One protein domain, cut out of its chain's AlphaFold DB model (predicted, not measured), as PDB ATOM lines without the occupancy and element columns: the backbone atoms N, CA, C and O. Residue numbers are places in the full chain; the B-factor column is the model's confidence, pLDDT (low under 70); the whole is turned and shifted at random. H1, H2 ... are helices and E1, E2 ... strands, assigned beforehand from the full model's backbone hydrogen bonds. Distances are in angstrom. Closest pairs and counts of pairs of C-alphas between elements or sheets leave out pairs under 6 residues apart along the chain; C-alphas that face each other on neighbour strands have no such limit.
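AT A GLANCE: This is residues 16 to 168 of the 168 residues of an uncharacterized protein of Myxococcales bacterium 68-20 (UniProt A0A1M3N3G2). A compact head, one twisted sheet of five strands with helix H1 over one face, is followed by a very long helix, H2, whose residues 143 to 166 stick out from the head as an arm and lengthen the whole into a rod. The printed part has 153 residues, with E1, E2, E3, H1, E4, E5 and H2 in that order along it; the class is mixed, helices and strands. The sheet's order is E1, E3, E5, E4, E2, and it is mixed. The whole is loose, with a radius of gyration of the C-alphas of 21.0 A, and spans 81 by 29 by 28 A.

HOW THE PARTS SIT: Start at E1, residues 20 to 24, an edge strand antiparallel to E3, residues 51 to 60; look for N 22 and O 58, 2.9 A apart. E5, residues 105 to 113, is antiparallel to E3, with N 108 and O 57 at 2.9 A. E4, residues 88 to 95, forms a hairpin with E5, with N 90 and O 109 at 2.9 A. E2, residues 39 to 42, the other edge strand, is parallel to E4, with N 89 and O 39 at 2.8 A. H1, residues 70 to 84, is on the sheet, making two layers, a helix on one face of a sheet; its closest C-alphas to E5 are those of Ala 81 and Leu 110, 5.8 A. E3, H1 and E4 form a split strand-helix-strand unit, two strands running the same way with E5 between them, and its crossover is right-handed. H2, residues 128 to 166, is not on the sheet; its residues 131 to 135 alone touch H1, closest at the C-alphas of Glu 70 and Ser 135, 5.7 A, at a steep tilt of 51 degrees, opposite ways. In H1 and H2 every O i to N i+4 pair is within hydrogen-bond range.

IN THESE COORDINATES: Find C-alpha 20 at (-13.696, -41.920, 13.560), where E1 begins. E3 covers 25.7 A and bends by 58 degrees at residue 54; E4 covers 19.7 A and bends by 60 degrees at residue 92. H1 covers 21.0 A and E5 25.1 A. From C-alpha 128 at (-20.246, -24.397, 26.077), H2 runs 56.3 A to C-alpha 166 at (-49.468, -72.433, 28.731).

THE WHOLE: The C-alphas of Asn 115 and Arg 168, the two farthest apart, are 82.0 A apart. The printed part has no cut; the links E1 to E2 and E5 to H2 are long. Without residues 143 to 168, which stand free, the body spans 43 by 29 by 27 A. The mean pLDDT of the printed part is 78.8, and residues 141 to 168 are among those under 70.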
ATOM      1  N   SER A  16     -15.693 -49.459  24.583       55.81
ATOM      2  CA  SER A  16     -15.987 -48.064  24.244       55.81
ATOM      3  C   SER A  16     -15.761 -47.856  22.747       55.81
ATOM      4  O   SER A  16     -14.641 -47.936  22.241       55.81
ATOM      5  N   CYS A  17     -16.841 -47.617  22.012       66.44
ATOM      6  CA  CYS A  17     -16.784 -47.326  20.587       66.44
ATOM      7  C   CYS A  17     -16.645 -45.808  20.390       66.44
ATOM      8  O   CYS A  17     -17.583 -45.049  20.629       66.44
ATOM      9  N   SER A  18     -15.460 -45.367  19.965       72.50
ATOM     10  CA  SER A  18     -15.125 -43.953  19.723       72.50
ATOM     11  C   SER A  18     -15.484 -43.525  18.285       72.50
ATOM     12  O   SER A  18     -15.537 -44.387  17.401       72.50
ATOM     13  N   PRO A  19     -15.771 -42.237  18.010       80.44
ATOM     14  CA  PRO A  19     -15.969 -41.736  16.648       80.44
ATOM     15  C   PRO A  19     -14.688 -41.814  15.804       80.44
ATOM     16  O   PRO A  19     -13.569 -41.765  16.319       80.44
ATOM     17  N   SER A  20     -14.840 -41.910  14.481       86.12
ATOM     18  CA  SER A  20     -13.696 -41.920  13.560       86.12
ATOM     19  C   SER A  20     -13.174 -40.504  13.319       86.12
ATOM     20  O   SER A  20     -13.971 -39.608  13.043       86.12
ATOM     21  N   VAL A  21     -11.850 -40.320  13.329       90.00
ATOM     22  CA  VAL A  21     -11.194 -39.039  13.016       90.00
ATOM     23  C   VAL A  21     -10.263 -39.209  11.823       90.00
ATOM     24  O   VAL A  21      -9.258 -39.915  11.911       90.00
ATOM     25  N   SER A  22     -10.576 -38.529  10.723       91.75
ATOM     26  CA  SER A  22      -9.704 -38.408   9.557       91.75
ATOM     27  C   SER A  22      -9.029 -37.039   9.545       91.75
ATOM     28  O   SER A  22      -9.650 -36.029   9.873       91.75
ATOM     29  N   ARG A  23      -7.745 -37.002   9.184       94.12
ATOM     30  CA  ARG A  23      -6.899 -35.798   9.199       94.12
ATOM     31  C   ARG A  23      -6.263 -35.614   7.835       94.12
ATOM     32  O   ARG A  23      -5.814 -36.584   7.231       94.12
ATOM     33  N   THR A  24      -6.208 -34.385   7.342       94.69
ATOM     34  CA  THR A  24      -5.594 -34.060   6.050       94.69
ATOM     35  C   THR A  24      -4.750 -32.797   6.176       94.69
ATOM     36  O   THR A  24      -5.205 -31.790   6.708       94.69
ATOM     37  N   GLY A  25      -3.508 -32.835   5.689       91.44
ATOM     38  CA  GLY A  25      -2.632 -31.658   5.623       91.44
ATOM     39  C   GLY A  25      -1.864 -31.305   6.903       91.44
ATOM     40  O   GLY A  25      -1.031 -30.407   6.854       91.44
ATOM     41  N   TYR A  26      -2.067 -32.022   8.015       91.88
ATOM     42  CA  TYR A  26      -1.318 -31.813   9.259       91.88
ATOM     43  C   TYR A  26      -1.014 -33.125   9.992       91.88
ATOM     44  O   TYR A  26      -1.716 -34.123   9.830       91.88
ATOM     45  N   GLU A  27       0.009 -33.088  10.846       89.62
ATOM     46  CA  GLU A  27       0.314 -34.152  11.803       89.62
ATOM     47  C   GLU A  27       0.057 -33.655  13.234       89.62
ATOM     48  O   GLU A  27       0.559 -32.583  13.599       89.62
ATOM     49  N   PRO A  28      -0.708 -34.398  14.057       86.62
ATOM     50  CA  PRO A  28      -0.946 -34.040  15.451       86.62
ATOM     51  C   PRO A  28       0.355 -33.974  16.248       86.62
ATOM     52  O   PRO A  28       1.150 -34.914  16.245       86.62
ATOM     53  N   ARG A  29       0.557 -32.884  16.990       84.75
ATOM     54  CA  ARG A  29       1.657 -32.751  17.953       84.75
ATOM     55  C   ARG A  29       1.133 -32.834  19.380       84.75
ATOM     56  O   ARG A  29       0.024 -32.394  19.676       84.75
ATOM     57  N   SER A  30       1.957 -33.356  20.285       73.69
ATOM     58  CA  SER A  30       1.688 -33.314  21.721       73.69
ATOM     59  C   SER A  30       1.866 -31.883  22.235       73.69
ATOM     60  O   SER A  30       2.967 -31.436  22.548       73.69
ATOM     61  N   VAL A  31       0.766 -31.140  22.293       72.62
ATOM     62  CA  VAL A  31       0.730 -29.793  22.870       72.62
ATOM     63  C   VAL A  31       0.119 -29.884  24.264       72.62
ATOM     64  O   VAL A  31      -0.902 -30.541  24.456       72.62
ATOM     65  N   GLY A  32       0.749 -29.242  25.251       63.03
ATOM     66  CA  GLY A  32       0.216 -29.181  26.611       63.03
ATOM     67  C   GLY A  32      -1.142 -28.475  26.634       63.03
ATOM     68  O   GLY A  32      -1.249 -27.318  26.220       63.03
ATOM     69  N   GLU A  33      -2.163 -29.168  27.142       59.47
ATOM     70  CA  GLU A  33      -3.578 -28.761  27.144       59.47
ATOM     71  C   GLU A  33      -3.816 -27.368  27.766       59.47
ATOM     72  O   GLU A  33      -4.705 -26.636  27.341       59.47
ATOM     73  N   SER A  34      -2.956 -26.936  28.693       57.44
ATOM     74  CA  SER A  34      -3.051 -25.646  29.393       57.44
ATOM     75  C   SER A  34      -2.703 -24.410  28.553       57.44
ATOM     76  O   SER A  34      -2.994 -23.289  28.971       57.44
ATOM     77  N   THR A  35      -2.083 -24.579  27.382       64.19
ATOM     78  CA  THR A  35      -1.610 -23.453  26.548       64.19
ATOM     79  C   THR A  35      -2.471 -23.197  25.321       64.19
ATOM     80  O   THR A  35      -2.310 -22.178  24.647       64.19
ATOM     81  N   CYS A  36      -3.410 -24.092  25.033       77.00
ATOM     82  CA  CYS A  36      -4.154 -24.036  23.798       77.00
ATOM     83  C   CYS A  36      -5.488 -23.298  23.957       77.00
ATOM     84  O   CYS A  36      -6.398 -23.756  24.644       77.00
ATOM     85  N   ARG A  37      -5.623 -22.153  23.280       84.69
ATOM     86  CA  ARG A  37      -6.895 -21.431  23.141       84.69
ATOM     87  C   ARG A  37      -7.353 -21.496  21.693       84.69
ATOM     88  O   ARG A  37      -6.817 -20.790  20.843       84.69
ATOM     89  N   VAL A  38      -8.346 -22.339  21.438       91.25
ATOM     90  CA  VAL A  38      -8.958 -22.526  20.119       91.25
ATOM     91  C   VAL A  38     -10.388 -22.031  20.162       91.25
ATOM     92  O   VAL A  38     -11.162 -22.488  21.004       91.25
ATOM     93  N   ALA A  39     -10.744 -21.156  19.226       93.00
ATOM     94  CA  ALA A  39     -12.131 -20.777  18.998       93.00
ATOM     95  C   ALA A  39     -12.800 -21.701  17.984       93.00
ATOM     96  O   ALA A  39     -12.185 -22.062  16.982       93.00
ATOM     97  N   VAL A  40     -14.071 -22.020  18.195       94.19
ATOM     98  CA  VAL A  40     -14.886 -22.773  17.240       94.19
ATOM     99  C   VAL A  40     -15.864 -21.824  16.564       94.19
ATOM    100  O   VAL A  40     -16.652 -21.136  17.220       94.19
ATOM    101  N   LYS A  41     -15.802 -21.793  15.237       94.00
ATOM    102  CA  LYS A  41     -16.641 -20.965  14.376       94.00
ATOM    103  C   LYS A  41     -17.298 -21.810  13.300       94.00
ATOM    104  O   LYS A  41     -16.847 -22.917  13.016       94.00
ATOM    105  N   ARG A  42     -18.366 -21.293  12.696       92.56
ATOM    106  CA  ARG A  42     -19.008 -21.924  11.536       92.56
ATOM    107  C   ARG A  42     -18.971 -21.004  10.339       92.56
ATOM    108  O   ARG A  42     -19.512 -19.902  10.412       92.56
ATOM    109  N   ALA A  43     -18.447 -21.519   9.230       87.88
ATOM    110  CA  ALA A  43     -18.322 -20.790   7.974       87.88
ATOM    111  C   ALA A  43     -17.765 -19.375   8.208       87.88
ATOM    112  O   ALA A  43     -18.346 -18.373   7.780       87.88
ATOM    113  N   ALA A  44     -16.674 -19.298   8.970       84.25
ATOM    114  CA  ALA A  44     -16.078 -18.040   9.368       84.25
ATOM    115  C   ALA A  44     -15.659 -17.252   8.112       84.25
ATOM    116  O   ALA A  44     -14.963 -17.805   7.256       84.25
ATOM    117  N   PRO A  45     -16.018 -15.959   7.994       80.62
ATOM    118  CA  PRO A  45     -15.611 -15.116   6.872       80.62
ATOM    119  C   PRO A  45     -14.157 -14.656   7.060       80.62
ATOM    120  O   PRO A  45     -13.874 -13.466   7.157       80.62
ATOM    121  N   ILE A  46     -13.236 -15.608   7.203       81.38
ATOM    122  CA  ILE A  46     -11.806 -15.351   7.357       81.38
ATOM    123  C   ILE A  46     -11.193 -15.373   5.965       81.38
ATOM    124  O   ILE A  46     -11.264 -16.377   5.255       81.38
ATOM    125  N   SER A  47     -10.608 -14.249   5.577       81.56
ATOM    126  CA  SER A  47      -9.972 -14.118   4.274       81.56
ATOM    127  C   SER A  47      -8.582 -14.794   4.273       81.56
ATOM    128  O   SER A  47      -7.930 -14.846   5.322       81.56
ATOM    129  N   PRO A  48      -8.098 -15.334   3.133       81.56
ATOM    130  CA  PRO A  48      -6.811 -16.042   3.055       81.56
ATOM    131  C   PRO A  48      -5.576 -15.211   3.442       81.56
ATOM    132  O   PRO A  48      -4.509 -15.755   3.714       81.56
ATOM    133  N   ASP A  49      -5.686 -13.884   3.453       86.62
ATOM    134  CA  ASP A  49      -4.651 -12.962   3.928       86.62
ATOM    135  C   ASP A  49      -4.574 -12.886   5.462       86.62
ATOM    136  O   ASP A  49      -3.526 -12.541   6.011       86.62
ATOM    137  N   GLN A  50      -5.652 -13.249   6.161       87.44
ATOM    138  CA  GLN A  50      -5.776 -13.145   7.618       87.44
ATOM    139  C   GLN A  50      -5.355 -14.426   8.350       87.44
ATOM    140  O   GLN A  50      -4.955 -14.367   9.522       87.44
ATOM    141  N   ALA A  51      -5.440 -15.581   7.686       91.44
ATOM    142  CA  ALA A  51      -5.147 -16.871   8.294       91.44
ATOM    143  C   ALA A  51      -4.570 -17.888   7.310       91.44
ATOM    144  O   ALA A  51      -4.960 -17.944   6.146       91.44
ATOM    145  N   ASP A  52      -3.699 -18.747   7.829       92.81
ATOM    146  CA  ASP A  52      -3.192 -19.915   7.121       92.81
ATOM    147  C   ASP A  52      -4.062 -21.133   7.423       92.81
ATOM    148  O   ASP A  52      -4.354 -21.428   8.586       92.81
ATOM    149  N   VAL A  53      -4.446 -21.865   6.380       94.25
ATOM    150  CA  VAL A  53      -5.078 -23.179   6.526       94.25
ATOM    151  C   VAL A  53      -3.978 -24.190   6.829       94.25
ATOM    152  O   VAL A  53      -3.108 -24.433   5.997       94.25
ATOM    153  N   LEU A  54      -4.004 -24.762   8.031       93.25
ATOM    154  CA  LEU A  54      -3.042 -25.782   8.452       93.25
ATOM    155  C   LEU A  54      -3.439 -27.180   7.989       93.25
ATOM    156  O   LEU A  54      -2.578 -28.037   7.847       93.25
ATOM    157  N   GLY A  55      -4.733 -27.415   7.794       94.00
ATOM    158  CA  GLY A  55      -5.265 -28.707   7.396       94.00
ATOM    159  C   GLY A  55      -6.761 -28.814   7.653       94.00
ATOM    160  O   GLY A  55      -7.416 -27.845   8.047       94.00
ATOM    161  N   GLU A  56      -7.283 -30.012   7.438       95.69
ATOM    162  CA  GLU A  56      -8.691 -30.354   7.599       95.69
ATOM    163  C   GLU A  56      -8.844 -31.585   8.489       95.69
ATOM    164  O   GLU A  56      -8.005 -32.490   8.489       95.69
ATOM    165  N   VAL A  57      -9.934 -31.608   9.246       95.56
ATOM    166  CA  VAL A  57     -10.322 -32.720  10.107       95.56
ATOM    167  C   VAL A  57     -11.777 -33.083   9.833       95.56
ATOM    168  O   VAL A  57     -12.648 -32.213   9.764       95.56
ATOM    169  N   ASP A  58     -12.030 -34.376   9.666       94.25
ATOM    170  CA  ASP A  58     -13.362 -34.948   9.482       94.25
ATOM    171  C   ASP A  58     -13.641 -35.912  10.633       94.25
ATOM    172  O   ASP A  58     -12.921 -36.898  10.825       94.25
ATOM    173  N   VAL A  59     -14.664 -35.592  11.424       90.06
ATOM    174  CA  VAL A  59     -15.154 -36.444  12.504       90.06
ATOM    175  C   VAL A  59     -16.421 -37.138  12.021       90.06
ATOM    176  O   VAL A  59     -17.481 -36.521  11.876       90.06
ATOM    177  N   GLY A  60     -16.273 -38.435  11.768       84.50
ATOM    178  CA  GLY A  60     -17.300 -39.325  11.239       84.50
ATOM    179  C   GLY A  60     -17.834 -40.331  12.262       84.50
ATOM    180  O   GLY A  60     -17.375 -40.405  13.404       84.50
ATOM    181  N   ASP A  61     -18.784 -41.145  11.806       77.00
ATOM    182  CA  ASP A  61     -19.353 -42.266  12.556       77.00
ATOM    183  C   ASP A  61     -18.830 -43.603  12.010       77.00
ATOM    184  O   ASP A  61     -18.684 -43.771  10.799       77.00
ATOM    185  N   THR A  62     -18.580 -44.557  12.907       67.50
ATOM    186  CA  THR A  62     -18.200 -45.938  12.567       67.50
ATOM    187  C   THR A  62     -19.388 -46.909  12.556       67.50
ATOM    188  O   THR A  62     -19.218 -48.076  12.213       67.50
ATOM    189  N   GLY A  63     -20.592 -46.447  12.917       58.53
ATOM    190  CA  GLY A  63     -21.837 -47.226  12.943       58.53
ATOM    191  C   GLY A  63     -22.128 -47.916  14.281       58.53
ATOM    192  O   GLY A  63     -23.224 -48.435  14.472       58.53
ATOM    193  N   PHE A  64     -21.176 -47.895  15.219       59.56
ATOM    194  CA  PHE A  64     -21.337 -48.394  16.591       59.56
ATOM    195  C   PHE A  64     -20.857 -47.393  17.650       59.56
ATOM    196  O   PHE A  64     -20.772 -47.747  18.824       59.56
ATOM    197  N   SER A  65     -20.503 -46.166  17.258       68.62
ATOM    198  CA  SER A  65     -19.963 -45.163  18.175       68.62
ATOM    199  C   SER A  65     -21.037 -44.698  19.167       68.62
ATOM    200  O   SER A  65     -22.152 -44.365  18.775       68.62
ATOM    201  N   THR A  66     -20.703 -44.682  20.459       65.25
ATOM    202  CA  THR A  66     -21.627 -44.262  21.531       65.25
ATOM    203  C   THR A  66     -21.324 -42.858  22.051       65.25
ATOM    204  O   THR A  66     -22.240 -42.163  22.477       65.25
ATOM    205  N   ASP A  67     -20.070 -42.411  21.944       71.81
ATOM    206  CA  ASP A  67     -19.604 -41.099  22.414       71.81
ATOM    207  C   ASP A  67     -19.383 -40.147  21.226       71.81
ATOM    208  O   ASP A  67     -18.258 -39.791  20.875       71.81
ATOM    209  N   CYS A  68     -20.466 -39.800  20.533       78.25
ATOM    210  CA  CYS A  68     -20.435 -39.046  19.274       78.25
ATOM    211  C   CYS A  68     -21.464 -37.901  19.234       78.25
ATOM    212  O   CYS A  68     -21.938 -37.513  18.164       78.25
ATOM    213  N   ASP A  69     -21.847 -37.374  20.398       85.00
ATOM    214  CA  ASP A  69     -22.717 -36.205  20.509       85.00
ATOM    215  C   ASP A  69     -21.991 -34.902  20.116       85.00
ATOM    216  O   ASP A  69     -20.765 -34.850  19.972       85.00
ATOM    217  N   GLU A  70     -22.760 -33.823  19.937       88.31
ATOM    218  CA  GLU A  70     -22.236 -32.529  19.483       88.31
ATOM    219  C   GLU A  70     -21.130 -31.989  20.405       88.31
ATOM    220  O   GLU A  70     -20.127 -31.472  19.909       88.31
ATOM    221  N   LYS A  71     -21.263 -32.128  21.732       89.38
ATOM    222  CA  LYS A  71     -20.241 -31.674  22.681       89.38
ATOM    223  C   LYS A  71     -18.952 -32.455  22.502       89.38
ATOM    224  O   LYS A  71     -17.899 -31.837  22.345       89.38
ATOM    225  N   THR A  72     -19.042 -33.780  22.491       88.50
ATOM    226  CA  THR A  72     -17.871 -34.652  22.361       88.50
ATOM    227  C   THR A  72     -17.109 -34.362  21.069       88.50
ATOM    228  O   THR A  72     -15.886 -34.206  21.087       88.50
ATOM    229  N   VAL A  73     -17.821 -34.189  19.953       90.69
ATOM    230  CA  VAL A  73     -17.199 -33.867  18.662       90.69
ATOM    231  C   VAL A  73     -16.585 -32.468  18.656       90.69
ATOM    232  O   VAL A  73     -15.464 -32.299  18.181       90.69
ATOM    233  N   VAL A  74     -17.258 -31.456  19.208       92.12
ATOM    234  CA  VAL A  74     -16.705 -30.092  19.287       92.12
ATOM    235  C   VAL A  74     -15.453 -30.048  20.171       92.12
ATOM    236  O   VAL A  74     -14.477 -29.387  19.814       92.12
ATOM    237  N   GLU A  75     -15.436 -30.757  21.299       90.50
ATOM    238  CA  GLU A  75     -14.249 -30.875  22.154       90.50
ATOM    239  C   GLU A  75     -13.104 -31.608  21.445       90.50
ATOM    240  O   GLU A  75     -11.949 -31.180  21.526       90.50
ATOM    241  N   LEU A  76     -13.412 -32.667  20.696       90.94
ATOM    242  CA  LEU A  76     -12.436 -33.390  19.885       90.94
ATOM    243  C   LEU A  76     -11.825 -32.489  18.805       90.94
ATOM    244  O   LEU A  76     -10.604 -32.422  18.688       90.94
ATOM    245  N   LEU A  77     -12.644 -31.718  18.087       93.44
ATOM    246  CA  LEU A  77     -12.171 -30.741  17.104       93.44
ATOM    247  C   LEU A  77     -11.247 -29.687  17.731       93.44
ATOM    248  O   LEU A  77     -10.239 -29.317  17.127       93.44
ATOM    249  N   ARG A  78     -11.541 -29.225  18.955       92.81
ATOM    250  CA  ARG A  78     -10.638 -28.320  19.689       92.81
ATOM    251  C   ARG A  78      -9.301 -28.990  19.989       92.81
ATOM    252  O   ARG A  78      -8.268 -28.369  19.757       92.81
ATOM    253  N   LYS A  79      -9.298 -30.242  20.453       91.75
ATOM    254  CA  LYS A  79      -8.062 -31.004  20.711       91.75
ATOM    255  C   LYS A  79      -7.232 -31.189  19.440       91.75
ATOM    256  O   LYS A  79      -6.019 -30.990  19.466       91.75
ATOM    257  N   GLU A  80      -7.881 -31.488  18.320       93.25
ATOM    258  CA  GLU A  80      -7.226 -31.617  17.017       93.25
ATOM    259  C   GLU A  80      -6.595 -30.298  16.563       93.25
ATOM    260  O   GLU A  80      -5.407 -30.255  16.240       93.25
ATOM    261  N   ALA A  81      -7.337 -29.195  16.648       93.12
ATOM    262  CA  ALA A  81      -6.818 -27.858  16.376       93.12
ATOM    263  C   ALA A  81      -5.631 -27.489  17.268       93.12
ATOM    264  O   ALA A  81      -4.637 -26.949  16.780       93.12
ATOM    265  N   CYS A  82      -5.702 -27.829  18.554       91.81
ATOM    266  CA  CYS A  82      -4.598 -27.645  19.485       91.81
ATOM    267  C   CYS A  82      -3.358 -28.414  19.052       91.81
ATOM    268  O   CYS A  82      -2.272 -27.839  18.990       91.81
ATOM    269  N   SER A  83      -3.525 -29.687  18.694       91.00
ATOM    270  CA  SER A  83      -2.424 -30.533  18.236       91.00
ATOM    271  C   SER A  83      -1.795 -30.028  16.928       91.00
ATOM    272  O   SER A  83      -0.595 -30.194  16.720       91.00
ATOM    273  N   ALA A  84      -2.577 -29.360  16.075       91.25
ATOM    274  CA  ALA A  84      -2.108 -28.734  14.841       91.25
ATOM    275  C   ALA A  84      -1.457 -27.352  15.063       91.25
ATOM    276  O   ALA A  84      -0.803 -26.812  14.166       91.25
ATOM    277  N   GLY A  85      -1.629 -26.744  16.243       90.06
ATOM    278  CA  GLY A  85      -1.234 -25.356  16.502       90.06
ATOM    279  C   GLY A  85      -2.098 -24.343  15.740       90.06
ATOM    280  O   GLY A  85      -1.577 -23.348  15.219       90.06
ATOM    281  N   ALA A  86      -3.393 -24.636  15.613       92.44
ATOM    282  CA  ALA A  86      -4.408 -23.742  15.072       92.44
ATOM    283  C   ALA A  86      -4.994 -22.843  16.172       92.44
ATOM    284  O   ALA A  86      -5.021 -23.199  17.347       92.44
ATOM    285  N   HIS A  87      -5.497 -21.677  15.772       92.69
ATOM    286  CA  HIS A  87      -6.190 -20.729  16.651       92.69
ATOM    287  C   HIS A  87      -7.714 -20.825  16.501       92.69
ATOM    288  O   HIS A  87      -8.459 -20.475  17.416       92.69
ATOM    289  N   VAL A  88      -8.185 -21.269  15.332       93.38
ATOM    290  CA  VAL A  88      -9.607 -21.351  14.998       93.38
ATOM    291  C   VAL A  88      -9.905 -22.693  14.334       93.38
ATOM    292  O   VAL A  88      -9.210 -23.103  13.405       93.38
ATOM    293  N   VAL A  89     -10.961 -23.348  14.804       95.81
ATOM    294  CA  VAL A  89     -11.667 -24.425  14.106       95.81
ATOM    295  C   VAL A  89     -12.799 -23.774  13.333       95.81
ATOM    296  O   VAL A  89     -13.712 -23.211  13.935       95.81
ATOM    297  N   ASP A  90     -12.743 -23.846  12.012       95.56
ATOM    298  CA  ASP A  90     -13.827 -23.396  11.148       95.56
ATOM    299  C   ASP A  90     -14.621 -24.601  10.640       95.56
ATOM    300  O   ASP A  90     -14.168 -25.325   9.754       95.56
ATOM    301  N   ILE A  91     -15.796 -24.835  11.225       95.00
ATOM    302  CA  ILE A  91     -16.705 -25.911  10.825       95.00
ATOM    303  C   ILE A  91     -17.351 -25.528   9.492       95.00
ATOM    304  O   ILE A  91     -18.145 -24.583   9.417       95.00
ATOM    305  N   VAL A  92     -17.006 -26.283   8.448       94.12
ATOM    306  CA  VAL A  92     -17.475 -26.074   7.070       94.12
ATOM    307  C   VAL A  92     -18.689 -26.932   6.736       94.12
ATOM    308  O   VAL A  92     -19.562 -26.494   5.989       94.12
ATOM    309  N   GLU A  93     -18.783 -28.125   7.320       92.56
ATOM    310  CA  GLU A  93     -19.924 -29.026   7.167       92.56
ATOM    311  C   GLU A  93     -20.324 -29.554   8.545       92.56
ATOM    312  O   GLU A  93     -19.477 -29.994   9.321       92.56
ATOM    313  N   GLU A  94     -21.623 -29.532   8.834       90.00
ATOM    314  CA  GLU A  94     -22.196 -30.193  10.000       90.00
ATOM    315  C   GLU A  94     -23.351 -31.093   9.572       90.00
ATOM    316  O   GLU A  94     -24.203 -30.711   8.765       90.00
ATOM    317  N   ARG A  95     -23.389 -32.291  10.139       86.44
ATOM    318  CA  ARG A  95     -24.451 -33.270   9.950       86.44
ATOM    319  C   ARG A  95     -24.918 -33.679  11.336       86.44
ATOM    320  O   ARG A  95     -24.211 -34.374  12.067       86.44
ATOM    321  N   ARG A  96     -26.110 -33.217  11.708       80.38
ATOM    322  CA  ARG A  96     -26.797 -33.743  12.888       80.38
ATOM    323  C   ARG A  96     -27.270 -35.170  12.626       80.38
ATOM    324  O   ARG A  96     -27.223 -35.651  11.496       80.38
ATOM    325  N   GLN A  97     -27.738 -35.793  13.699       72.81
ATOM    326  CA  GLN A  97     -28.371 -37.103  13.693       72.81
ATOM    327  C   GLN A  97     -29.416 -37.157  12.568       72.81
ATOM    328  O   GLN A  97     -30.325 -36.325  12.510       72.81
ATOM    329  N   ASP A  98     -29.242 -38.099  11.652       72.81
ATOM    330  CA  ASP A  98     -30.126 -38.330  10.516       72.81
ATOM    331  C   ASP A  98     -30.539 -39.807  10.478       72.81
ATOM    332  O   ASP A  98     -30.168 -40.605  11.335       72.81
ATOM    333  N   VAL A  99     -31.341 -40.190   9.485       63.03
ATOM    334  CA  VAL A  99     -31.796 -41.583   9.337       63.03
ATOM    335  C   VAL A  99     -30.653 -42.574   9.086       63.03
ATOM    336  O   VAL A  99     -30.865 -43.775   9.219       63.03
ATOM    337  N   ALA A 100     -29.470 -42.091   8.694       64.81
ATOM    338  CA  ALA A 100     -28.312 -42.924   8.407       64.81
ATOM    339  C   ALA A 100     -27.394 -43.091   9.628       64.81
ATOM    340  O   ALA A 100     -26.693 -44.096   9.707       64.81
ATOM    341  N   SER A 101     -27.375 -42.135  10.563       67.19
ATOM    342  CA  SER A 101     -26.541 -42.195  11.767       67.19
ATOM    343  C   SER A 101     -27.107 -41.356  12.916       67.19
ATOM    344  O   SER A 101     -27.524 -40.211  12.737       67.19
ATOM    345  N   SER A 102     -27.038 -41.905  14.129       74.25
ATOM    346  CA  SER A 102     -27.354 -41.210  15.384       74.25
ATOM    347  C   SER A 102     -26.213 -40.329  15.905       74.25
ATOM    348  O   SER A 102     -26.370 -39.693  16.948       74.25
ATOM    349  N   CYS A 103     -25.074 -40.285  15.216       81.62
ATOM    350  CA  CYS A 103     -23.905 -39.518  15.625       81.62
ATOM    351  C   CYS A 103     -23.866 -38.136  14.976       81.62
ATOM    352  O   CYS A 103     -24.187 -37.957  13.795       81.62
ATOM    353  N   TYR A 104     -23.407 -37.151  15.748       86.25
ATOM    354  CA  TYR A 104     -23.021 -35.859  15.206       86.25
ATOM    355  C   TYR A 104     -21.740 -36.032  14.387       86.25
ATOM    356  O   TYR A 104     -20.768 -36.629  14.845       86.25
ATOM    357  N   ARG A 105     -21.744 -35.525  13.155       89.94
ATOM    358  CA  ARG A 105     -20.595 -35.584  12.243       89.94
ATOM    359  C   ARG A 105     -20.263 -34.179  11.767       89.94
ATOM    360  O   ARG A 105     -21.168 -33.386  11.490       89.94
ATOM    361  N   ALA A 106     -18.980 -33.861  11.669       93.12
ATOM    362  CA  ALA A 106     -18.542 -32.525  11.291       93.12
ATOM    363  C   ALA A 106     -17.207 -32.544  10.552       93.12
ATOM    364  O   ALA A 106     -16.281 -33.252  10.943       93.12
ATOM    365  N   LYS A 107     -17.102 -31.683   9.538       94.94
ATOM    366  CA  LYS A 107     -15.839 -31.355   8.873       94.94
ATOM    367  C   LYS A 107     -15.429 -29.947   9.229       94.94
ATOM    368  O   LYS A 107     -16.242 -29.018   9.155       94.94
ATOM    369  N   ALA A 108     -14.161 -29.778   9.566       96.06
ATOM    370  CA  ALA A 108     -13.615 -28.487   9.923       96.06
ATOM    371  C   ALA A 108     -12.245 -28.240   9.298       96.06
ATOM    372  O   ALA A 108     -11.439 -29.151   9.117       96.06
ATOM    373  N   ARG A 109     -11.975 -26.965   9.025       95.75
ATOM    374  CA  ARG A 109     -10.660 -26.460   8.641       95.75
ATOM    375  C   ARG A 109      -9.962 -25.896   9.866       95.75
ATOM    376  O   ARG A 109     -10.570 -25.194  10.676       95.75
ATOM    377  N   LEU A 110      -8.676 -26.183   9.988       95.31
ATOM    378  CA  LEU A 110      -7.835 -25.718  11.080       95.31
ATOM    379  C   LEU A 110      -7.079 -24.474  10.619       95.31
ATOM    380  O   LEU A 110      -6.267 -24.545   9.699       95.31
ATOM    381  N   LEU A 111      -7.355 -23.329  11.240       93.69
ATOM    382  CA  LEU A 111      -6.831 -22.036  10.807       93.69
ATOM    383  C   LEU A 111      -5.863 -21.449  11.835       93.69
ATOM    384  O   LEU A 111      -6.172 -21.344  13.028       93.69
ATOM    385  N   ARG A 112      -4.709 -20.980  11.361       92.44
ATOM    386  CA  ARG A 112      -3.762 -20.177  12.136       92.44
ATOM    387  C   ARG A 112      -3.872 -18.718  11.725       92.44
ATOM    388  O   ARG A 112      -3.444 -18.334  10.645       92.44
ATOM    389  N   LEU A 113      -4.424 -17.891  12.608       91.38
ATOM    390  CA  LEU A 113      -4.418 -16.435  12.433       91.38
ATOM    391  C   LEU A 113      -2.977 -15.906  12.368       91.38
ATOM    392  O   LEU A 113      -2.183 -16.235  13.252       91.38
ATOM    393  N   ARG A 114      -2.658 -15.089  11.356       89.00
ATOM    394  CA  ARG A 114      -1.307 -14.526  11.159       89.00
ATOM    395  C   ARG A 114      -0.994 -13.399  12.139       89.00
ATOM    396  O   ARG A 114       0.076 -13.382  12.729       89.00
ATOM    397  N   ASN A 115      -1.944 -12.482  12.327       85.19
ATOM    398  CA  ASN A 115      -1.833 -11.335  13.231       85.19
ATOM    399  C   ASN A 115      -3.139 -11.159  14.022       85.19
ATOM    400  O   ASN A 115      -3.953 -10.295  13.684       85.19
ATOM    401  N   PRO A 116      -3.399 -11.993  15.044       79.00
ATOM    402  CA  PRO A 116      -4.588 -11.834  15.868       79.00
ATOM    403  C   PRO A 116      -4.463 -10.568  16.727       79.00
ATOM    404  O   PRO A 116      -3.663 -10.515  17.657       79.00
ATOM    405  N   SER A 117      -5.267  -9.544  16.436       73.62
ATOM    406  CA  SER A 117      -5.389  -8.344  17.283       73.62
ATOM    407  C   SER A 117      -6.125  -8.627  18.597       73.62
ATOM    408  O   SER A 117      -5.953  -7.910  19.581       73.62
ATOM    409  N   SER A 118      -6.916  -9.700  18.634       79.25
ATOM    410  CA  SER A 118      -7.595 -10.219  19.817       79.25
ATOM    411  C   SER A 118      -7.618 -11.743  19.786       79.25
ATOM    412  O   SER A 118      -7.572 -12.356  18.716       79.25
ATOM    413  N   LEU A 119      -7.747 -12.367  20.958       79.00
ATOM    414  CA  LEU A 119      -7.991 -13.804  21.035       79.00
ATOM    415  C   LEU A 119      -9.294 -14.141  20.298       79.00
ATOM    416  O   LEU A 119     -10.285 -13.422  20.462       79.00
ATOM    417  N   PRO A 120      -9.311 -15.201  19.479       83.19
ATOM    418  CA  PRO A 120     -10.530 -15.596  18.810       83.19
ATOM    419  C   PRO A 120     -11.526 -16.129  19.850       83.19
ATOM    420  O   PRO A 120     -11.154 -16.828  20.792       83.19
ATOM    421  N   VAL A 121     -12.792 -15.760  19.679       88.88
ATOM    422  CA  VAL A 121     -13.910 -16.165  20.540       88.88
ATOM    423  C   VAL A 121     -14.815 -17.098  19.746       88.88
ATOM    424  O   VAL A 121     -14.956 -16.934  18.528       88.88
ATOM    425  N   ASP A 122     -15.392 -18.077  20.437       90.62
ATOM    426  CA  ASP A 122     -16.384 -18.984  19.870       90.62
ATOM    427  C   ASP A 122     -17.588 -18.217  19.325       90.62
ATOM    428  O   ASP A 122     -18.022 -17.216  19.904       90.62
ATOM    429  N   ASP A 123     -18.190 -18.726  18.253       89.62
ATOM    430  CA  ASP A 123     -19.516 -18.249  17.875       89.62
ATOM    431  C   ASP A 123     -20.519 -18.582  18.991       89.62
ATOM    432  O   ASP A 123     -20.408 -19.613  19.657       89.62
ATOM    433  N   ALA A 124     -21.561 -17.760  19.157       87.69
ATOM    434  CA  ALA A 124     -22.574 -17.948  20.207       87.69
ATOM    435  C   ALA A 124     -23.192 -19.360  20.206       87.69
ATOM    436  O   ALA A 124     -23.549 -19.898  21.251       87.69
ATOM    437  N   ARG A 125     -23.268 -19.984  19.026       86.25
ATOM    438  CA  ARG A 125     -23.738 -21.360  18.848       86.25
ATOM    439  C   ARG A 125     -22.785 -22.425  19.392       86.25
ATOM    440  O   ARG A 125     -23.251 -23.518  19.664       86.25
ATOM    441  N   PHE A 126     -21.490 -22.165  19.531       88.44
ATOM    442  CA  PHE A 126     -20.514 -23.119  20.077       88.44
ATOM    443  C   PHE A 126     -20.072 -22.768  21.499       88.44
ATOM    444  O   PHE A 126     -19.194 -23.431  22.050       88.44
ATOM    445  N   ALA A 127     -20.717 -21.775  22.120       87.69
ATOM    446  CA  ALA A 127     -20.572 -21.520  23.544       87.69
ATOM    447  C   ALA A 127     -20.946 -22.783  24.336       87.69
ATOM    448  O   ALA A 127     -21.971 -23.410  24.047       87.69
ATOM    449  N   ALA A 128     -20.140 -23.133  25.342       82.94
ATOM    450  CA  ALA A 128     -20.246 -24.397  26.077       82.94
ATOM    451  C   ALA A 128     -21.667 -24.695  26.593       82.94
ATOM    452  O   ALA A 128     -22.159 -25.811  26.443       82.94
ATOM    453  N   SER A 129     -22.366 -23.685  27.122       81.12
ATOM    454  CA  SER A 129     -23.750 -23.818  27.602       81.12
ATOM    455  C   SER A 129     -24.738 -24.187  26.492       81.12
ATOM    456  O   SER A 129     -25.638 -24.999  26.699       81.12
ATOM    457  N   SER A 130     -24.559 -23.623  25.298       82.75
ATOM    458  CA  SER A 130     -25.435 -23.870  24.155       82.75
ATOM    459  C   SER A 130     -25.216 -25.262  23.554       82.75
ATOM    460  O   SER A 130     -26.183 -25.920  23.175       82.75
ATOM    461  N   VAL A 131     -23.962 -25.722  23.497       85.19
ATOM    462  CA  VAL A 131     -23.599 -27.058  23.002       85.19
ATOM    463  C   VAL A 131     -24.092 -28.134  23.965       85.19
ATOM    464  O   VAL A 131     -24.682 -29.121  23.527       85.19
ATOM    465  N   GLN A 132     -23.932 -27.909  25.274       83.12
ATOM    466  CA  GLN A 132     -24.432 -28.816  26.305       83.12
ATOM    467  C   GLN A 132     -25.952 -28.983  26.202       83.12
ATOM    468  O   GLN A 132     -26.428 -30.102  26.058       83.12
ATOM    469  N   ALA A 133     -26.706 -27.879  26.159       82.56
ATOM    470  CA  ALA A 133     -28.166 -27.932  26.092       82.56
ATOM    471  C   ALA A 133     -28.688 -28.706  24.868       82.56
ATOM    472  O   ALA A 133     -29.685 -29.418  24.961       82.56
ATOM    473  N   ARG A 134     -28.023 -28.587  23.712       82.81
ATOM    474  CA  ARG A 134     -28.416 -29.317  22.495       82.81
ATOM    475  C   ARG A 134     -28.052 -30.795  22.566       82.81
ATOM    476  O   ARG A 134     -28.878 -31.621  22.198       82.81
ATOM    477  N   SER A 135     -26.871 -31.110  23.091       81.81
ATOM    478  CA  SER A 135     -26.441 -32.498  23.298       81.81
ATOM    479  C   SER A 135     -27.376 -33.220  24.275       81.81
ATOM    480  O   SER A 135     -27.766 -34.358  24.035       81.81
ATOM    481  N   ASP A 136     -27.836 -32.531  25.325       81.44
ATOM    482  CA  ASP A 136     -28.794 -33.079  26.291       81.44
ATOM    483  C   ASP A 136     -30.158 -33.378  25.647       81.44
ATOM    484  O   ASP A 136     -30.745 -34.432  25.899       81.44
ATOM    485  N   LEU A 137     -30.659 -32.487  24.784       79.19
ATOM    486  CA  LEU A 137     -31.909 -32.700  24.041       79.19
ATOM    487  C   LEU A 137     -31.812 -33.889  23.074       79.19
ATOM    488  O   LEU A 137     -32.745 -34.690  22.981       79.19
ATOM    489  N   ASP A 138     -30.688 -34.018  22.372       77.75
ATOM    490  CA  ASP A 138     -30.449 -35.100  21.413       77.75
ATOM    491  C   ASP A 138     -30.297 -36.458  22.138       77.75
ATOM    492  O   ASP A 138     -30.878 -37.470  21.724       77.75
ATOM    493  N   ASN A 139     -29.641 -36.470  23.304       73.88
ATOM    494  CA  ASN A 139     -29.553 -37.644  24.179       73.88
ATOM    495  C   ASN A 139     -30.923 -38.062  24.734       73.88
ATOM    496  O   ASN A 139     -31.252 -39.251  24.749       73.88
ATOM    497  N   GLN A 140     -31.761 -37.106  25.149       72.06
ATOM    498  CA  GLN A 140     -33.126 -37.394  25.608       72.06
ATOM    499  C   GLN A 140     -33.981 -38.024  24.503       72.06
ATOM    500  O   GLN A 140     -34.681 -39.004  24.760       72.06
ATOM    501  N   ARG A 141     -33.902 -37.510  23.269       67.81
ATOM    502  CA  ARG A 141     -34.623 -38.074  22.116       67.81
ATOM    503  C   ARG A 141     -34.188 -39.503  21.828       67.81
ATOM    504  O   ARG A 141     -35.038 -40.387  21.734       67.81
ATOM    505  N   THR A 142     -32.881 -39.733  21.769       67.50
ATOM    506  CA  THR A 142     -32.310 -41.059  21.510       67.50
ATOM    507  C   THR A 142     -32.736 -42.059  22.586       67.50
ATOM    508  O   THR A 142     -33.272 -43.120  22.269       67.50
ATOM    509  N   ASN A 143     -32.623 -41.685  23.865       64.06
ATOM    510  CA  ASN A 143     -33.072 -42.531  24.968       64.06
ATOM    511  C   ASN A 143     -34.583 -42.794  24.914       64.06
ATOM    512  O   ASN A 143     -34.999 -43.934  25.093       64.06
ATOM    513  N   SER A 144     -35.416 -41.792  24.625       59.56
ATOM    514  CA  SER A 144     -36.871 -41.988  24.562       59.56
ATOM    515  C   SER A 144     -37.300 -43.005  23.493       59.56
ATOM    516  O   SER A 144     -38.179 -43.830  23.748       59.56
ATOM    517  N   LEU A 145     -36.636 -43.012  22.331       59.69
ATOM    518  CA  LEU A 145     -36.889 -43.977  21.258       59.69
ATOM    519  C   LEU A 145     -36.426 -45.388  21.642       59.69
ATOM    520  O   LEU A 145     -37.154 -46.356  21.419       59.69
ATOM    521  N   LEU A 146     -35.251 -45.505  22.266       56.78
ATOM    522  CA  LEU A 146     -34.709 -46.786  22.720       56.78
ATOM    523  C   LEU A 146     -35.560 -47.402  23.837       56.78
ATOM    524  O   LEU A 146     -35.920 -48.572  23.750       56.78
ATOM    525  N   TRP A 147     -35.953 -46.628  24.851       47.69
ATOM    526  CA  TRP A 147     -36.833 -47.112  25.920       47.69
ATOM    527  C   TRP A 147     -38.216 -47.505  25.389       47.69
ATOM    528  O   TRP A 147     -38.742 -48.542  25.793       47.69
ATOM    529  N   GLY A 148     -38.780 -46.756  24.436       55.50
ATOM    530  CA  GLY A 148     -40.020 -47.147  23.759       55.50
ATOM    531  C   GLY A 148     -39.893 -48.493  23.033       55.50
ATOM    532  O   GLY A 148     -40.738 -49.374  23.202       55.50
ATOM    533  N   ALA A 149     -38.808 -48.695  22.282       54.88
ATOM    534  CA  ALA A 149     -38.551 -49.948  21.571       54.88
ATOM    535  C   ALA A 149     -38.302 -51.133  22.523       54.88
ATOM    536  O   ALA A 149     -38.848 -52.218  22.312       54.88
ATOM    537  N   VAL A 150     -37.537 -50.927  23.601       54.88
ATOM    538  CA  VAL A 150     -37.229 -51.962  24.604       54.88
ATOM    539  C   VAL A 150     -38.481 -52.373  25.378       54.88
ATOM    540  O   VAL A 150     -38.717 -53.569  25.541       54.88
ATOM    541  N   ILE A 151     -39.321 -51.424  25.807       54.66
ATOM    542  CA  ILE A 151     -40.572 -51.734  26.518       54.66
ATOM    543  C   ILE A 151     -41.520 -52.520  25.606       54.66
ATOM    544  O   ILE A 151     -42.066 -53.543  26.018       54.66
ATOM    545  N   THR A 152     -41.670 -52.104  24.347       52.47
ATOM    546  CA  THR A 152     -42.559 -52.793  23.398       52.47
ATOM    547  C   THR A 152     -42.052 -54.205  23.068       52.47
ATOM    548  O   THR A 152     -42.830 -55.160  23.063       52.47
ATOM    549  N   GLY A 153     -40.741 -54.370  22.863       51.41
ATOM    550  CA  GLY A 153     -40.119 -55.671  22.598       51.41
ATOM    551  C   GLY A 153     -40.149 -56.627  23.796       51.41
ATOM    552  O   GLY A 153     -40.430 -57.813  23.626       51.41
ATOM    553  N   ALA A 154     -39.930 -56.123  25.015       54.16
ATOM    554  CA  ALA A 154     -39.999 -56.924  26.236       54.16
ATOM    555  C   ALA A 154     -41.423 -57.433  26.507       54.16
ATOM    556  O   ALA A 154     -41.601 -58.601  26.851       54.16
ATOM    557  N   VAL A 155     -42.447 -56.600  26.286       54.91
ATOM    558  CA  VAL A 155     -43.849 -57.019  26.429       54.91
ATOM    559  C   VAL A 155     -44.208 -58.078  25.384       54.91
ATOM    560  O   VAL A 155     -44.774 -59.109  25.742       54.91
ATOM    561  N   ALA A 156     -43.818 -57.902  24.118       49.88
ATOM    562  CA  ALA A 156     -44.065 -58.904  23.079       49.88
ATOM    563  C   ALA A 156     -43.360 -60.247  23.367       49.88
ATOM    564  O   ALA A 156     -43.962 -61.312  23.207       49.88
ATOM    565  N   GLY A 157     -42.113 -60.215  23.850       50.19
ATOM    566  CA  GLY A 157     -41.362 -61.416  24.233       50.19
ATOM    567  C   GLY A 157     -41.990 -62.171  25.409       50.19
ATOM    568  O   GLY A 157     -42.100 -63.397  25.366       50.19
ATOM    569  N   ILE A 158     -42.466 -61.449  26.428       56.53
ATOM    570  CA  ILE A 158     -43.144 -62.043  27.590       56.53
ATOM    571  C   ILE A 158     -44.493 -62.644  27.182       56.53
ATOM    572  O   ILE A 158     -44.783 -63.780  27.547       56.53
ATOM    573  N   VAL A 159     -45.300 -61.936  26.387       53.47
ATOM    574  CA  VAL A 159     -46.615 -62.432  25.947       53.47
ATOM    575  C   VAL A 159     -46.466 -63.692  25.094       53.47
ATOM    576  O   VAL A 159     -47.154 -64.682  25.332       53.47
ATOM    577  N   THR A 160     -45.515 -63.707  24.158       50.28
ATOM    578  CA  THR A 160     -45.283 -64.880  23.300       50.28
ATOM    579  C   THR A 160     -44.726 -66.062  24.103       50.28
ATOM    580  O   THR A 160     -45.170 -67.192  23.916       50.28
ATOM    581  N   GLY A 161     -43.811 -65.814  25.050       49.47
ATOM    582  CA  GLY A 161     -43.251 -66.854  25.920       49.47
ATOM    583  C   GLY A 161     -44.271 -67.467  26.887       49.47
ATOM    584  O   GLY A 161     -44.272 -68.681  27.086       49.47
ATOM    585  N   VAL A 162     -45.177 -66.660  27.445       53.94
ATOM    586  CA  VAL A 162     -46.239 -67.130  28.353       53.94
ATOM    587  C   VAL A 162     -47.307 -67.926  27.597       53.94
ATOM    588  O   VAL A 162     -47.737 -68.973  28.077       53.94
ATOM    589  N   VAL A 163     -47.688 -67.502  26.388       52.22
ATOM    590  CA  VAL A 163     -48.638 -68.248  25.540       52.22
ATOM    591  C   VAL A 163     -48.058 -69.599  25.104       52.22
ATOM    592  O   VAL A 163     -48.771 -70.600  25.104       52.22
ATOM    593  N   PHE A 164     -46.758 -69.667  24.805       46.00
ATOM    594  CA  PHE A 164     -46.094 -70.924  24.442       46.00
ATOM    595  C   PHE A 164     -45.906 -71.878  25.637       46.00
ATOM    596  O   PHE A 164     -45.888 -73.093  25.455       46.00
ATOM    597  N   ALA A 165     -45.783 -71.344  26.857       48.75
ATOM    598  CA  ALA A 165     -45.656 -72.132  28.083       48.75
ATOM    599  C   ALA A 165     -46.997 -72.676  28.611       48.75
ATOM    600  O   ALA A 165     -47.004 -73.702  29.282       48.75
ATOM    601  N   LEU A 166     -48.121 -72.013  28.310       51.09
ATOM    602  CA  LEU A 166     -49.468 -72.433  28.731       51.09
ATOM    603  C   LEU A 166     -50.191 -73.325  27.704       51.09
ATOM    604  O   LEU A 166     -51.248 -73.869  28.009       51.09
ATOM    605  N   GLY A 167     -49.643 -73.465  26.492       46.19
ATOM    606  CA  GLY A 167     -50.193 -74.290  25.408       46.19
ATOM    607  C   GLY A 167     -49.611 -75.707  25.301       46.19
ATOM    608  O   GLY A 167     -49.762 -76.330  24.249       46.19
ATOM    609  N   ARG A 168     -48.917 -76.199  26.335       42.53
ATOM    610  CA  ARG A 168     -48.342 -77.552  26.411       42.53
ATOM    611  C   ARG A 168     -48.853 -78.316  27.619       42.53
ATOM    612  O   ARG A 168     -48.833 -77.731  28.720       42.53
TER     613      ARG A 168